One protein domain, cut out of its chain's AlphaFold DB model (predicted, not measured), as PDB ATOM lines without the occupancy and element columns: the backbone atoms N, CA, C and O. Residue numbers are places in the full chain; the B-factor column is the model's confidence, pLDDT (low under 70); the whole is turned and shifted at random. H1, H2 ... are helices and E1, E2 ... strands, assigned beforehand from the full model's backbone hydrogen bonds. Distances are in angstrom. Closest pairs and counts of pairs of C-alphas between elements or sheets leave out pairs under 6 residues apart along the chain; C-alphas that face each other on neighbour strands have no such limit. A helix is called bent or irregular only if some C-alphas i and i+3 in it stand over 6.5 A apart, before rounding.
ATOM      1  N   VAL A   3     215.275 170.802 110.307       93.56
ATOM      2  CA  VAL A   3     216.691 171.081 110.555       93.56
ATOM      3  C   VAL A   3     217.371 171.312 109.212       93.56
ATOM      4  O   VAL A   3     217.419 170.413 108.370       93.56
ATOM      5  N   ILE A   4     217.874 172.523 109.004       94.56
ATOM      6  CA  ILE A   4     218.547 172.931 107.762       94.56
ATOM      7  C   ILE A   4     220.039 172.611 107.832       94.56
ATOM      8  O   ILE A   4     220.650 172.228 106.836       94.56
ATOM      9  N   ARG A   5     220.618 172.781 109.018       92.06
ATOM     10  CA  ARG A   5     222.030 172.555 109.312       92.06
ATOM     11  C   ARG A   5     222.152 172.179 110.777       92.06
ATOM     12  O   ARG A   5     221.393 172.677 111.605       92.06
ATOM     13  N   ALA A   6     223.125 171.347 111.098       89.56
ATOM     14  CA  ALA A   6     223.552 171.136 112.467       89.56
ATOM     15  C   ALA A   6     225.074 171.065 112.502       89.56
ATOM     16  O   ALA A   6     225.690 170.503 111.596       89.56
ATOM     17  N   GLU A   7     225.661 171.654 113.532       86.19
ATOM     18  CA  GLU A   7     227.096 171.616 113.767       86.19
ATOM     19  C   GLU A   7     227.384 171.159 115.186       86.19
ATOM     20  O   GLU A   7     226.856 171.715 116.153       86.19
ATOM     21  N   ASP A   8     228.256 170.154 115.272       72.50
ATOM     22  CA  ASP A   8     228.845 169.722 116.525       72.50
ATOM     23  C   ASP A   8     229.848 170.785 116.995       72.50
ATOM     24  O   ASP A   8     230.803 171.132 116.285       72.50
ATOM     25  N   ASN A   9     229.639 171.307 118.203       59.66
ATOM     26  CA  ASN A   9     230.521 172.309 118.795       59.66
ATOM     27  C   ASN A   9     231.911 171.774 119.160       59.66
ATOM     28  O   ASN A   9     232.787 172.597 119.405       59.66
ATOM     29  N   ILE A  10     232.176 170.460 119.144       51.03
ATOM     30  CA  ILE A  10     233.537 169.914 119.316       51.03
ATOM     31  C   ILE A  10     234.502 170.528 118.280       51.03
ATOM     32  O   ILE A  10     235.653 170.826 118.597       51.03
ATOM     33  N   SER A  11     234.009 170.847 117.077       39.81
ATOM     34  CA  SER A  11     234.733 171.583 116.022       39.81
ATOM     35  C   SER A  11     235.076 173.037 116.389       39.81
ATOM     36  O   SER A  11     236.006 173.619 115.836       39.81
ATOM     37  N   PHE A  12     234.319 173.639 117.309       37.22
ATOM     38  CA  PHE A  12     234.463 175.016 117.795       37.22
ATOM     39  C   PHE A  12     235.399 175.105 119.016       37.22
ATOM     40  O   PHE A  12     235.927 176.175 119.322       37.22
ATOM     41  N   ILE A  13     235.653 173.974 119.692       39.66
ATOM     42  CA  ILE A  13     236.565 173.861 120.847       39.66
ATOM     43  C   ILE A  13     238.036 174.066 120.441       39.66
ATOM     44  O   ILE A  13     238.881 174.321 121.299       39.66
ATOM     45  N   GLN A  14     238.389 174.051 119.148       33.03
ATOM     46  CA  GLN A  14     239.752 174.404 118.747       33.03
ATOM     47  C   GLN A  14     240.012 175.920 118.896       33.03
ATOM     48  O   GLN A  14     239.661 176.742 118.053       33.03
ATOM     49  N   ASN A  15     240.704 176.249 119.995       31.03
ATOM     50  CA  ASN A  15     241.369 177.513 120.352       31.03
ATOM     51  C   ASN A  15     240.524 178.702 120.853       31.03
ATOM     52  O   ASN A  15     241.072 179.798 120.989       31.03
ATOM     53  N   ARG A  16     239.236 178.538 121.195       31.75
ATOM     54  CA  ARG A  16     238.426 179.637 121.781       31.75
ATOM     55  C   ARG A  16     237.553 179.273 122.982       31.75
ATOM     56  O   ARG A  16     236.715 180.077 123.380       31.75
ATOM     57  N   SER A  17     237.753 178.114 123.604       32.88
ATOM     58  CA  SER A  17     237.155 177.844 124.913       32.88
ATOM     59  C   SER A  17     237.808 178.763 125.946       32.88
ATOM     60  O   SER A  17     238.908 178.508 126.433       32.88
ATOM     61  N   HIS A  18     237.171 179.894 126.216       33.88
ATOM     62  CA  HIS A  18     237.525 180.759 127.326       33.88
ATOM     63  C   HIS A  18     236.572 180.445 128.466       33.88
ATOM     64  O   HIS A  18     235.355 180.467 128.289       33.88
ATOM     65  N   THR A  19     237.127 180.218 129.651       36.97
ATOM     66  CA  THR A  19     236.405 180.535 130.878       36.97
ATOM     67  C   THR A  19     236.092 182.027 130.800       36.97
ATOM     68  O   THR A  19     236.991 182.851 130.969       36.97
ATOM     69  N   ILE A  20     234.851 182.399 130.476       36.41
ATOM     70  CA  ILE A  20     234.422 183.786 130.646       36.41
ATOM     71  C   ILE A  20     234.245 183.968 132.145       36.41
ATOM     72  O   ILE A  20     233.198 183.652 132.705       36.41
ATOM     73  N   VAL A  21     235.305 184.433 132.796       40.62
ATOM     74  CA  VAL A  21     235.206 185.032 134.119       40.62
ATOM     75  C   VAL A  21     234.711 186.446 133.875       40.62
ATOM     76  O   VAL A  21     235.450 187.299 133.387       40.62
ATOM     77  N   THR A  22     233.428 186.683 134.133       37.03
ATOM     78  CA  THR A  22     232.959 188.067 134.213       37.03
ATOM     79  C   THR A  22     233.246 188.520 135.630       37.03
ATOM     80  O   THR A  22     232.574 188.061 136.556       37.03
ATOM     81  N   ASP A  23     234.265 189.363 135.797       37.41
ATOM     82  CA  ASP A  23     234.476 190.087 137.045       37.41
ATOM     83  C   ASP A  23     233.334 191.086 137.189       37.41
ATOM     84  O   ASP A  23     233.288 192.142 136.543       37.41
ATOM     85  N   ASN A  24     232.358 190.726 138.012       47.94
ATOM     86  CA  ASN A  24     231.325 191.657 138.404       47.94
ATOM     87  C   ASN A  24     231.975 192.759 139.254       47.94
ATOM     88  O   ASN A  24     232.955 192.544 139.966       47.94
ATOM     89  N   LYS A  25     231.420 193.976 139.205       37.69
ATOM     90  CA  LYS A  25     231.948 195.136 139.957       37.69
ATOM     91  C   LYS A  25     231.967 194.935 141.482       37.69
ATOM     92  O   LYS A  25     232.525 195.772 142.185       37.69
ATOM     93  N   ASP A  26     231.338 193.875 141.978       44.22
ATOM     94  CA  ASP A  26     231.300 193.459 143.380       44.22
ATOM     95  C   ASP A  26     232.376 192.413 143.744       44.22
ATOM     96  O   ASP A  26     232.403 191.943 144.878       44.22
ATOM     97  N   GLY A  27     233.270 192.068 142.810       36.19
ATOM     98  CA  GLY A  27     234.345 191.099 143.029       36.19
ATOM     99  C   GLY A  27     233.903 189.640 142.926       36.19
ATOM    100  O   GLY A  27     234.703 188.749 143.202       36.19
ATOM    101  N   THR A  28     232.657 189.374 142.523       34.53
ATOM    102  CA  THR A  28     232.225 188.015 142.186       34.53
ATOM    103  C   THR A  28     232.643 187.670 140.757       34.53
ATOM    104  O   THR A  28     232.345 188.393 139.806       34.53
ATOM    105  N   GLY A  29     233.342 186.548 140.597       33.78
ATOM    106  CA  GLY A  29     233.577 185.949 139.288       33.78
ATOM    107  C   GLY A  29     232.373 185.096 138.916       33.78
ATOM    108  O   GLY A  29     232.091 184.102 139.584       33.78
ATOM    109  N   THR A  30     231.651 185.448 137.854       36.88
ATOM    110  CA  THR A  30     230.648 184.516 137.319       36.88
ATOM    111  C   THR A  30     231.379 183.498 136.458       36.88
ATOM    112  O   THR A  30     231.896 183.857 135.401       36.88
ATOM    113  N   VAL A  31     231.450 182.243 136.909       37.41
ATOM    114  CA  VAL A  31     232.007 181.142 136.115       37.41
ATOM    115  C   VAL A  31     230.878 180.527 135.295       37.41
ATOM    116  O   VAL A  31     230.108 179.706 135.791       37.41
ATOM    117  N   GLN A  32     230.778 180.884 134.016       42.41
ATOM    118  CA  GLN A  32     230.027 180.059 133.070       42.41
ATOM    119  C   GLN A  32     230.886 178.829 132.741       42.41
ATOM    120  O   GLN A  32     231.747 178.878 131.865       42.41
ATOM    121  N   ARG A  33     230.695 177.723 133.481       39.34
ATOM    122  CA  ARG A  33     231.265 176.418 133.096       39.34
ATOM    123  C   ARG A  33     230.800 176.075 131.674       39.34
ATOM    124  O   ARG A  33     229.691 176.429 131.285       39.34
ATOM    125  N   ASN A  34     231.666 175.376 130.940       45.53
ATOM    126  CA  ASN A  34     231.635 174.966 129.525       45.53
ATOM    127  C   ASN A  34     230.370 174.226 129.008       45.53
ATOM    128  O   ASN A  34     230.477 173.388 128.119       45.53
ATOM    129  N   ILE A  35     229.161 174.523 129.482       42.59
ATOM    130  CA  ILE A  35     227.903 173.983 128.939       42.59
ATOM    131  C   ILE A  35     227.781 174.331 127.443       42.59
ATOM    132  O   ILE A  35     227.337 173.509 126.643       42.59
ATOM    133  N   TYR A  36     228.282 175.504 127.035       41.41
ATOM    134  CA  TYR A  36     228.351 175.917 125.630       41.41
ATOM    135  C   TYR A  36     229.325 175.089 124.781       41.41
ATOM    136  O   TYR A  36     229.105 174.969 123.581       41.41
ATOM    137  N   ALA A  37     230.369 174.491 125.369       48.62
ATOM    138  CA  ALA A  37     231.365 173.720 124.621       48.62
ATOM    139  C   ALA A  37     230.829 172.359 124.137       48.62
ATOM    140  O   ALA A  37     231.433 171.742 123.271       48.62
ATOM    141  N   VAL A  38     229.696 171.897 124.670       62.38
ATOM    142  CA  VAL A  38     229.128 170.562 124.399       62.38
ATOM    143  C   VAL A  38     227.737 170.617 123.746       62.38
ATOM    144  O   VAL A  38     227.135 169.578 123.470       62.38
ATOM    145  N   ALA A  39     227.210 171.814 123.471       77.38
ATOM    146  CA  ALA A  39     225.896 172.001 122.854       77.38
ATOM    147  C   ALA A  39     225.982 172.081 121.324       77.38
ATOM    148  O   ALA A  39     226.764 172.865 120.805       77.38
ATOM    149  N   ASP A  40     225.141 171.348 120.599       86.06
ATOM    150  CA  ASP A  40     225.031 171.462 119.141       86.06
ATOM    151  C   ASP A  40     224.369 172.773 118.739       86.06
ATOM    152  O   ASP A  40     223.354 173.164 119.321       86.06
ATOM    153  N   ARG A  41     224.883 173.429 117.695       89.62
ATOM    154  CA  ARG A  41     224.136 174.505 117.037       89.62
ATOM    155  C   ARG A  41     223.280 173.905 115.933       89.62
ATOM    156  O   ARG A  41     223.798 173.302 114.998       89.62
ATOM    157  N   ILE A  42     221.967 174.082 116.037       92.75
ATOM    158  CA  ILE A  42     220.988 173.528 115.097       92.75
ATOM    159  C   ILE A  42     220.246 174.687 114.446       92.75
ATOM    160  O   ILE A  42     219.581 175.456 115.139       92.75
ATOM    161  N   TRP A  43     220.332 174.799 113.126       95.19
ATOM    162  CA  TRP A  43     219.565 175.771 112.356       95.19
ATOM    163  C   TRP A  43     218.236 175.183 111.915       95.19
ATOM    164  O   TRP A  43     218.167 174.057 111.412       95.19
ATOM    165  N   LEU A  44     217.193 175.984 112.079       95.56
ATOM    166  CA  LEU A  44     215.808 175.653 111.808       95.56
ATOM    167  C   LEU A  44     215.273 176.546 110.684       95.56
ATOM    168  O   LEU A  44     215.689 177.694 110.515       95.56
ATOM    169  N   ASP A  45     214.328 176.008 109.921       94.56
ATOM    170  CA  ASP A  45     213.563 176.736 108.904       94.56
ATOM    171  C   ASP A  45     212.650 177.826 109.472       94.56
ATOM    172  O   ASP A  45     212.308 178.780 108.771       94.56
ATOM    173  N   GLU A  46     212.305 177.717 110.749       94.50
ATOM    174  CA  GLU A  46     211.452 178.645 111.478       94.50
ATOM    175  C   GLU A  46     212.032 178.990 112.857       94.50
ATOM    176  O   GLU A  46     212.896 178.294 113.394       94.50
ATOM    177  N   GLU A  47     211.569 180.093 113.444       94.94
ATOM    178  CA  GLU A  47     211.968 180.465 114.799       94.94
ATOM    179  C   GLU A  47     211.469 179.437 115.819       94.94
ATOM    180  O   GLU A  47     210.294 179.065 115.834       94.94
ATOM    181  N   PHE A  48     212.349 179.021 116.731       94.50
ATOM    182  CA  PHE A  48     211.948 178.166 117.838       94.50
ATOM    183  C   PHE A  48     211.033 178.915 118.817       94.50
ATOM    184  O   PHE A  48     211.457 179.809 119.559       94.50
ATOM    185  N   SER A  49     209.764 178.512 118.853       93.00
ATOM    186  CA  SER A  49     208.729 179.138 119.680       93.00
ATOM    187  C   SER A  49     208.712 178.663 121.137       93.00
ATOM    188  O   SER A  49     207.965 179.216 121.939       93.00
ATOM    189  N   GLY A  50     209.497 177.641 121.492       91.81
ATOM    190  CA  GLY A  50     209.548 177.109 122.853       91.81
ATOM    191  C   GLY A  50     210.331 177.985 123.837       91.81
ATOM    192  O   GLY A  50     211.047 178.925 123.457       91.81
ATOM    193  N   ASN A  51     210.180 177.642 125.118       92.69
ATOM    194  CA  ASN A  51     211.007 178.153 126.205       92.69
ATOM    195  C   ASN A  51     212.430 177.581 126.106       92.69
ATOM    196  O   ASN A  51     212.671 176.560 125.466       92.69
ATOM    197  N   TYR A  52     213.390 178.255 126.726       89.44
ATOM    198  CA  TYR A  52     214.792 177.844 126.732       89.44
ATOM    199  C   TYR A  52     215.388 178.045 128.130       89.44
ATOM    200  O   TYR A  52     214.835 178.770 128.956       89.44
ATOM    201  N   GLY A  53     216.498 177.366 128.402       84.00
ATOM    202  CA  GLY A  53     217.161 177.277 129.697       84.00
ATOM    203  C   GLY A  53     217.163 175.851 130.252       84.00
ATOM    204  O   GLY A  53     216.397 174.991 129.823       84.00
ATOM    205  N   MET A  54     218.008 175.611 131.259       80.38
ATOM    206  CA  MET A  54     218.199 174.287 131.882       80.38
ATOM    207  C   MET A  54     216.956 173.749 132.613       80.38
ATOM    208  O   MET A  54     216.919 172.587 132.997       80.38
ATOM    209  N   ALA A  55     215.928 174.582 132.783       82.06
ATOM    210  CA  ALA A  55     214.649 174.201 133.372       82.06
ATOM    211  C   ALA A  55     213.738 173.418 132.403       82.06
ATOM    212  O   ALA A  55     212.806 172.746 132.843       82.06
ATOM    213  N   TYR A  56     213.982 173.515 131.089       89.12
ATOM    214  CA  TYR A  56     213.123 172.946 130.050       89.12
ATOM    215  C   TYR A  56     213.862 171.849 129.287       89.12
ATOM    216  O   TYR A  56     214.805 172.122 128.538       89.12
ATOM    217  N   LYS A  57     213.416 170.601 129.450       90.31
ATOM    218  CA  LYS A  57     213.984 169.451 128.738       90.31
ATOM    219  C   LYS A  57     213.103 169.095 127.550       90.31
ATOM    220  O   LYS A  57     211.884 168.949 127.673       90.31
ATOM    221  N   TYR A  58     213.736 168.913 126.404       92.81
ATOM    222  CA  TYR A  58     213.114 168.593 125.133       92.81
ATOM    223  C   TYR A  58     213.577 167.227 124.637       92.81
ATOM    224  O   TYR A  58     214.735 166.845 124.795       92.81
ATOM    225  N   LYS A  59     212.662 166.511 123.985       92.94
ATOM    226  CA  LYS A  59     212.938 165.318 123.192       92.94
ATOM    227  C   LYS A  59     212.887 165.681 121.717       92.94
ATOM    228  O   LYS A  59     211.844 166.097 121.214       92.94
ATOM    229  N   LEU A  60     214.009 165.496 121.041       92.50
ATOM    230  CA  LEU A  60     214.205 165.753 119.627       92.50
ATOM    231  C   LEU A  60     214.161 164.426 118.862       92.50
ATOM    232  O   LEU A  60     214.937 163.506 119.130       92.50
ATOM    233  N   LYS A  61     213.215 164.307 117.932       92.94
ATOM    234  CA  LYS A  61     212.952 163.089 117.159       92.94
ATOM    235  C   LYS A  61     213.150 163.352 115.671       92.94
ATOM    236  O   LYS A  61     212.637 164.332 115.139       92.94
ATOM    237  N   PHE A  62     213.834 162.427 115.005       90.56
ATOM    238  CA  PHE A  62     214.124 162.482 113.572       90.56
ATOM    239  C   PHE A  62     213.517 161.279 112.847       90.56
ATOM    240  O   PHE A  62     213.295 160.221 113.446       90.56
ATOM    241  N   ALA A  63     213.279 161.417 111.543       82.62
ATOM    242  CA  ALA A  63     212.856 160.303 110.704       82.62
ATOM    243  C   ALA A  63     213.987 159.259 110.618       82.62
ATOM    244  O   ALA A  63     214.969 159.457 109.909       82.62
ATOM    245  N   ASN A  64     213.836 158.138 111.329       78.12
ATOM    246  CA  ASN A  64     214.743 156.976 111.323       78.12
ATOM    247  C   ASN A  64     216.054 157.116 112.118       78.12
ATOM    248  O   ASN A  64     217.014 156.406 111.825       78.12
ATOM    249  N   GLN A  65     216.099 157.966 113.145       80.12
ATOM    250  CA  GLN A  65     217.203 157.962 114.112       80.12
ATOM    251  C   GLN A  65     216.709 157.860 115.553       80.12
ATOM    252  O   GLN A  65     215.536 158.104 115.852       80.12
ATOM    253  N   LEU A  66     217.627 157.488 116.448       80.94
ATOM    254  CA  LEU A  66     217.385 157.526 117.885       80.94
ATOM    255  C   LEU A  66     217.009 158.949 118.307       80.94
ATOM    256  O   LEU A  66     217.593 159.930 117.848       80.94
ATOM    257  N   CYS A  67     216.008 159.050 119.180       87.56
ATOM    258  CA  CYS A  67     215.637 160.332 119.762       87.56
ATOM    259  C   CYS A  67     216.765 160.828 120.667       87.56
ATOM    260  O   CYS A  67     217.353 160.040 121.409       87.56
ATOM    261  N   GLN A  68     217.005 162.132 120.642       89.50
ATOM    262  CA  GLN A  68     217.927 162.793 121.557       89.50
ATOM    263  C   GLN A  68     217.129 163.585 122.589       89.50
ATOM    264  O   GLN A  68     216.104 164.179 122.262       89.50
ATOM    265  N   GLU A  69     217.576 163.586 123.838       90.62
ATOM    266  CA  GLU A  69     216.985 164.391 124.906       90.62
ATOM    267  C   GLU A  69     218.005 165.425 125.367       90.62
ATOM    268  O   GLU A  69     219.208 165.161 125.386       90.62
ATOM    269  N   GLY A  70     217.542 166.624 125.700       89.81
ATOM    270  CA  GLY A  70     218.445 167.719 126.014       89.81
ATOM    271  C   GLY A  70     217.727 169.025 126.290       89.81
ATOM    272  O   GLY A  70     216.507 169.064 126.436       89.81
ATOM    273  N   PHE A  71     218.501 170.096 126.361       89.19
ATOM    274  CA  PHE A  71     218.039 171.421 126.745       89.19
ATOM    275  C   PHE A  71     218.335 172.398 125.619       89.19
ATOM    276  O   PHE A  71     219.440 172.413 125.078       89.19
ATOM    277  N   VAL A  72     217.365 173.244 125.283       91.75
ATOM    278  CA  VAL A  72     217.642 174.418 124.455       91.75
ATOM    279  C   VAL A  72     218.181 175.482 125.394       91.75
ATOM    280  O   VAL A  72     217.430 175.980 126.222       91.75
ATOM    281  N   VAL A  73     219.471 175.803 125.322       87.81
ATOM    282  CA  VAL A  73     220.104 176.769 126.243       87.81
ATOM    283  C   VAL A  73     220.100 178.190 125.685       87.81
ATOM    284  O   VAL A  73     220.127 179.155 126.442       87.81
ATOM    285  N   GLU A  74     219.998 178.316 124.365       88.38
ATOM    286  CA  GLU A  74     219.941 179.588 123.652       88.38
ATOM    287  C   GLU A  74     219.141 179.418 122.356       88.38
ATOM    288  O   GLU A  74     219.105 178.333 121.770       88.38
ATOM    289  N   LYS A  75     218.540 180.510 121.886       92.12
ATOM    290  CA  LYS A  75     218.011 180.639 120.530       92.12
ATOM    291  C   LYS A  75     218.384 181.995 119.945       92.12
ATOM    292  O   LYS A  75     218.459 182.983 120.673       92.12
ATOM    293  N   GLY A  76     218.577 182.047 118.634       90.94
ATOM    294  CA  GLY A  76     218.975 183.269 117.947       90.94
ATOM    295  C   GLY A  76     218.761 183.204 116.442       90.94
ATOM    296  O   GLY A  76     218.070 182.325 115.921       90.94
ATOM    297  N   LYS A  77     219.342 184.175 115.737       92.69
ATOM    298  CA  LYS A  77     219.334 184.249 114.277       92.69
ATOM    299  C   LYS A  77     220.687 184.744 113.779       92.69
ATOM    300  O   LYS A  77     221.175 185.758 114.273       92.69
ATOM    301  N   ASP A  78     221.256 184.058 112.798       90.19
ATOM    302  CA  ASP A  78     222.493 184.452 112.122       90.19
ATOM    303  C   ASP A  78     222.338 184.399 110.588       90.19
ATOM    304  O   ASP A  78     221.220 184.374 110.062       90.19
ATOM    305  N   GLU A  79     223.459 184.437 109.861       89.44
ATOM    306  CA  GLU A  79     223.492 184.420 108.392       89.44
ATOM    307  C   GLU A  79     222.897 183.148 107.763       89.44
ATOM    308  O   GLU A  79     222.462 183.191 106.612       89.44
ATOM    309  N   TYR A  80     222.819 182.041 108.509       86.69
ATOM    310  CA  TYR A  80     222.246 180.775 108.042       86.69
ATOM    311  C   TYR A  80     220.782 180.586 108.460       86.69
ATOM    312  O   TYR A  80     220.150 179.620 108.034       86.69
ATOM    313  N   GLY A  81     220.222 181.506 109.251       91.44
ATOM    314  CA  GLY A  81     218.814 181.504 109.643       91.44
ATOM    315  C   GLY A  81     218.607 181.462 111.152       91.44
ATOM    316  O   GLY A  81     219.440 181.924 111.929       91.44
ATOM    317  N   HIS A  82     217.446 180.959 111.565       95.88
ATOM    318  CA  HIS A  82     217.118 180.791 112.977       95.88
ATOM    319  C   HIS A  82     217.894 179.600 113.538       95.88
ATOM    320  O   HIS A  82     217.973 178.566 112.879       95.88
ATOM    321  N   TYR A  83     218.459 179.725 114.735       94.00
ATOM    322  CA  TYR A  83     219.199 178.642 115.376       94.00
ATOM    323  C   TYR A  83     218.791 178.442 116.832       94.00
ATOM    324  O   TYR A  83     218.296 179.354 117.498       94.00
ATOM    325  N   ILE A  84     219.066 177.239 117.326       94.06
ATOM    326  CA  ILE A  84     219.080 176.889 118.743       94.06
ATOM    327  C   ILE A  84     220.448 176.320 119.126       94.06
ATOM    328  O   ILE A  84     221.112 175.686 118.304       94.06
ATOM    329  N   LEU A  85     220.858 176.532 120.377       90.75
ATOM    330  CA  LEU A  85     221.933 175.768 121.008       90.75
ATOM    331  C   LEU A  85     221.301 174.655 121.841       90.75
ATOM    332  O   LEU A  85     220.589 174.928 122.808       90.75
ATOM    333  N   PHE A  86     221.541 173.411 121.445       90.44
ATOM    334  CA  PHE A  86     220.956 172.224 122.049       90.44
ATOM    335  C   PHE A  86     222.015 171.430 122.810       90.44
ATOM    336  O   PHE A  86     222.912 170.824 122.226       90.44
ATOM    337  N   PHE A  87     221.909 171.419 124.133       86.25
ATOM    338  CA  PHE A  87     222.769 170.629 125.000       86.25
ATOM    339  C   PHE A  87     222.158 169.237 125.201       86.25
ATOM    340  O   PHE A  87     221.138 169.100 125.878       86.25
ATOM    341  N   ASN A  88     222.761 168.205 124.605       84.69
ATOM    342  CA  ASN A  88     222.327 166.817 124.781       84.69
ATOM    343  C   ASN A  88     222.587 166.377 126.232       84.69
ATOM    344  O   ASN A  88     223.715 166.474 126.716       84.69
ATOM    345  N   SER A  89     221.571 165.859 126.930       80.06
ATOM    346  CA  SER A  89     221.702 165.493 128.349       80.06
ATOM    347  C   SER A  89     222.682 164.339 128.587       80.06
ATOM    348  O   SER A  89     223.168 164.162 129.694       80.06
ATOM    349  N   LYS A  90     223.004 163.562 127.546       75.56
ATOM    350  CA  LYS A  90     223.998 162.480 127.577       75.56
ATOM    351  C   LYS A  90     225.368 162.896 127.034       75.56
ATOM    352  O   LYS A  90     226.238 162.040 126.913       75.56
ATOM    353  N   ALA A  91     225.585 164.175 126.710       71.25
ATOM    354  CA  ALA A  91     226.840 164.651 126.117       71.25
ATOM    355  C   ALA A  91     228.075 164.237 126.935       71.25
ATOM    356  O   ALA A  91     229.050 163.747 126.369       71.25
ATOM    357  N   PHE A  92     228.005 164.362 128.263       60.12
ATOM    358  CA  PHE A  92     229.097 163.964 129.154       60.12
ATOM    359  C   PHE A  92     229.369 162.457 129.139       60.12
ATOM    360  O   PHE A  92     230.532 162.065 129.176       60.12
ATOM    361  N   MET A  93     228.335 161.621 129.013       61.44
ATOM    362  CA  MET A  93     228.518 160.168 128.946       61.44
ATOM    363  C   MET A  93     229.259 159.736 127.687       61.44
ATOM    364  O   MET A  93     230.144 158.890 127.762       61.44
ATOM    365  N   TYR A  94     228.944 160.345 126.540       65.25
ATOM    366  CA  TYR A  94     229.673 160.063 125.302       65.25
ATOM    367  C   TYR A  94     231.154 160.434 125.432       65.25
ATOM    368  O   TYR A  94     232.022 159.639 125.076       65.25
ATOM    369  N   LEU A  95     231.444 161.603 126.015       58.47
ATOM    370  CA  LEU A  95     232.815 162.053 126.259       58.47
ATOM    371  C   LEU A  95     233.578 161.088 127.180       58.47
ATOM    372  O   LEU A  95     234.710 160.716 126.875       58.47
ATOM    373  N   HIS A  96     232.945 160.675 128.279       53.16
ATOM    374  CA  HIS A  96     233.522 159.770 129.274       53.16
ATOM    375  C   HIS A  96     233.833 158.390 128.686       53.16
ATOM    376  O   HIS A  96     234.967 157.917 128.750       53.16
ATOM    377  N   ASN A  97     232.859 157.792 127.997       57.28
ATOM    378  CA  ASN A  97     232.999 156.466 127.394       57.28
ATOM    379  C   ASN A  97     233.895 156.451 126.144       57.28
ATOM    380  O   ASN A  97     234.096 155.391 125.547       57.28
ATOM    381  N   LYS A  98     234.418 157.611 125.715       60.66
ATOM    382  CA  LYS A  98     235.102 157.793 124.422       60.66
ATOM    383  C   LYS A  98     234.238 157.309 123.249       60.66
ATOM    384  O   LYS A  98     234.749 156.804 122.250       60.66
ATOM    385  N   GLU A  99     232.925 157.450 123.394       66.12
ATOM    386  CA  GLU A  99     231.939 157.135 122.371       66.12
ATOM    387  C   GLU A  99     231.706 158.355 121.483       66.12
ATOM    388  O   GLU A  99     231.753 159.507 121.925       66.12
ATOM    389  N   GLU A 100     231.419 158.107 120.209       69.69
ATOM    390  CA  GLU A 100     231.032 159.178 119.305       69.69
ATOM    391  C   GLU A 100     229.609 159.637 119.635       69.69
ATOM    392  O   GLU A 100     228.661 158.843 119.664       69.69
ATOM    393  N   ARG A 101     229.451 160.937 119.891       74.06
ATOM    394  CA  ARG A 101     228.134 161.523 120.124       74.06
ATOM    395  C   ARG A 101     227.294 161.426 118.843       74.06
ATOM    396  O   ARG A 101     227.783 161.783 117.771       74.06
ATOM    397  N   PRO A 102     226.014 161.012 118.919       79.62
ATOM    398  CA  PRO A 102     225.156 160.951 117.744       79.62
ATOM    399  C   PRO A 102     224.984 162.323 117.083       79.62
ATOM    400  O   PRO A 102     224.441 163.251 117.686       79.62
ATOM    401  N   SER A 103     225.382 162.431 115.815       83.06
ATOM    402  CA  SER A 103     225.185 163.642 115.015       83.06
ATOM    403  C   SER A 103     223.703 163.975 114.852       83.06
ATOM    404  O   SER A 103     222.881 163.072 114.674       83.06
ATOM    405  N   ILE A 104     223.370 165.262 114.808       88.06
ATOM    406  CA  ILE A 104     222.015 165.727 114.503       88.06
ATOM    407  C   ILE A 104     221.822 165.794 112.978       88.06
ATOM    408  O   ILE A 104     222.511 166.566 112.310       88.06
ATOM    409  N   PRO A 105     220.909 165.000 112.390       90.00
ATOM    410  CA  PRO A 105     220.706 164.985 110.950       90.00
ATOM    411  C   PRO A 105     219.907 166.204 110.484       90.00
ATOM    412  O   PRO A 105     219.039 166.722 111.187       90.00
ATOM    413  N   CYS A 106     220.149 166.608 109.240       92.62
ATOM    414  CA  CYS A 106     219.285 167.556 108.547       92.62
ATOM    415  C   CYS A 106     217.990 166.870 108.085       92.62
ATOM    416  O   CYS A 106     217.982 165.680 107.761       92.62
ATOM    417  N   GLY A 107     216.906 167.639 107.999       93.31
ATOM    418  CA  GLY A 107     215.594 167.170 107.557       93.31
ATOM    419  C   GLY A 107     214.487 167.377 108.595       93.31
ATOM    420  O   GLY A 107     214.654 168.148 109.542       93.31
ATOM    421  N   PRO A 108     213.321 166.735 108.402       94.56
ATOM    422  CA  PRO A 108     212.184 166.869 109.306       94.56
ATOM    423  C   PRO A 108     212.533 166.418 110.726       94.56
ATOM    424  O   PRO A 108     213.042 165.310 110.925       94.56
ATOM    425  N   ALA A 109     212.210 167.262 111.703       93.25
ATOM    426  CA  ALA A 109     212.422 166.975 113.111       93.25
ATOM    427  C   ALA A 109     211.212 167.405 113.944       93.25
ATOM    428  O   ALA A 109     210.524 168.378 113.635       93.25
ATOM    429  N   GLU A 110     210.965 166.673 115.021       93.69
ATOM    430  CA  GLU A 110     209.898 166.938 115.978       93.69
ATOM    431  C   GLU A 110     210.530 167.235 117.340       93.69
ATOM    432  O   GLU A 110     211.303 166.422 117.851       93.69
ATOM    433  N   MET A 111     210.231 168.404 117.912       93.38
ATOM    434  CA  MET A 111     210.682 168.781 119.251       93.38
ATOM    435  C   MET A 111     209.503 168.749 120.204       93.38
ATOM    436  O   MET A 111     208.553 169.511 120.043       93.38
ATOM    437  N   ASN A 112     209.587 167.897 121.214       92.25
ATOM    438  CA  ASN A 112     208.547 167.752 122.218       92.25
ATOM    439  C   ASN A 112     209.088 168.166 123.579       92.25
ATOM    440  O   ASN A 112     210.109 167.644 124.025       92.25
ATOM    441  N   LEU A 113     208.408 169.096 124.244       91.38
ATOM    442  CA  LEU A 113     208.700 169.446 125.631       91.38
ATOM    443  C   LEU A 113     208.360 168.245 126.520       91.38
ATOM    444  O   LEU A 113     207.207 167.816 126.554       91.38
ATOM    445  N   ILE A 114     209.355 167.697 127.216       90.00
ATOM    446  CA  ILE A 114     209.182 166.534 128.100       90.00
ATOM    447  C   ILE A 114     209.283 166.896 129.578       90.00
ATOM    448  O   ILE A 114     208.750 166.164 130.402       90.00
ATOM    449  N   ILE A 115     209.919 168.016 129.922       89.25
ATOM    450  CA  ILE A 115     209.911 168.580 131.275       89.25
ATOM    451  C   ILE A 115     209.864 170.091 131.188       89.25
ATOM    452  O   ILE A 115     210.616 170.692 130.423       89.25
ATOM    453  N   ALA A 116     209.024 170.677 132.028       89.38
ATOM    454  CA  ALA A 116     209.029 172.091 132.341       89.38
ATOM    455  C   ALA A 116     208.717 172.280 133.831       89.38
ATOM    456  O   ALA A 116     208.070 171.400 134.415       89.38
TER     457      ALA A 116
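AT A GLANCE: This is residues 3 to 116 of the 294 residues of an uncharacterized protein of Desulfosporosinus orientis (strain ATCC 19365 / DSM 765 / NCIMB 8382 / VKM B-1628 / Singapore I) (UniProt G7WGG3). One six-stranded sheet is folded back on itself into a small, partly closed barrel, with E1, E4 and E7 facing E5 and E8 across the hinge strand E6; the edge strands E1 and E8 come near each other at one end. From this body the thin hairpin E2 and E3 sticks out as an arm, and the short helix H3 lies at another side. The printed part has 114 residues, in the order E1 H1 E2 E3 H2 E4 E5 E6 E7 H3 E8; the large sheet runs E1 E4 E7 E6 E5 E8, antiparallel throughout, and the class is mixed, helices and strands. It is compact, with a radius of gyration of the C-alphas of 15.0 A, and the C-alphas span 49 by 34 by 31 A.

IN THESE COORDINATES: Find C-alpha 3 at (216.691, 171.081, 110.555), where E1, residues 3 to 7, begins. Beside it look for E4, residues 39 to 44, 15.4 A long, then E7, residues 81 to 88, 21.4 A. E6, residues 68 to 78, is 24.1 A long and bends by 78 degrees at residue 71, near C-alpha 71 at (218.039, 171.421, 126.745). E5 is residues 57 to 62, 16.7 A, and E8, residues 107 to 115, runs 24.4 A to C-alpha 115 at (209.911, 168.580, 131.275). E2, residues 21 to 23, and E3, residues 29 to 31, are each apart from E1, E4, E5, E6, E7 and E8. The helices are H1, residues 9 to 12, H2, residues 35 to 38, and H3, residues 91 to 96, 8.9 A.

HOW THE PARTS SIT: In the strongly twisted folded sheet, one sheet bent back into two leaves, N 4 and O 43 of E1 and E4 are 2.9 A apart, and N 40 and O 86 of E4 and E7 2.8 A. The meander E5 E6 E7, each strand the antiparallel neighbour of the one before, shows N 87 and O 71 at 2.8 A and N 58 and O 70 at 2.8 A. With E4 it makes a Greek key, E4 being the antiparallel neighbour of E7. E5 and E8 have N 59 and O 112 at 2.8 A. The closest C-alphas of E1 and E8, those of Val 3 and Gly 107, are 5.0 A apart. In the hairpin of E2 and E3, N 30 and O 22 are 3.1 A apart; both are apart from E4. H1 touches H2, with C-alphas 9 and 38 the closest at 6.0 A. H1 only grazes the large sheet with residues 9 to 10, and H3 with residues 91 to 94. In H3 every O i to N i+4 pair is within hydrogen-bond range; H1 and H2 are too short for one.

THE WHOLE: The C-alphas of Asp 26 and Asn 64, the two farthest apart, are 51.3 A apart. The printed part has no cut. The link from E4 to E5, residues 45 to 56, is long. Mean pLDDT of the printed part is 73.9; residues 9 to 38 and 92 to 100 are under 70.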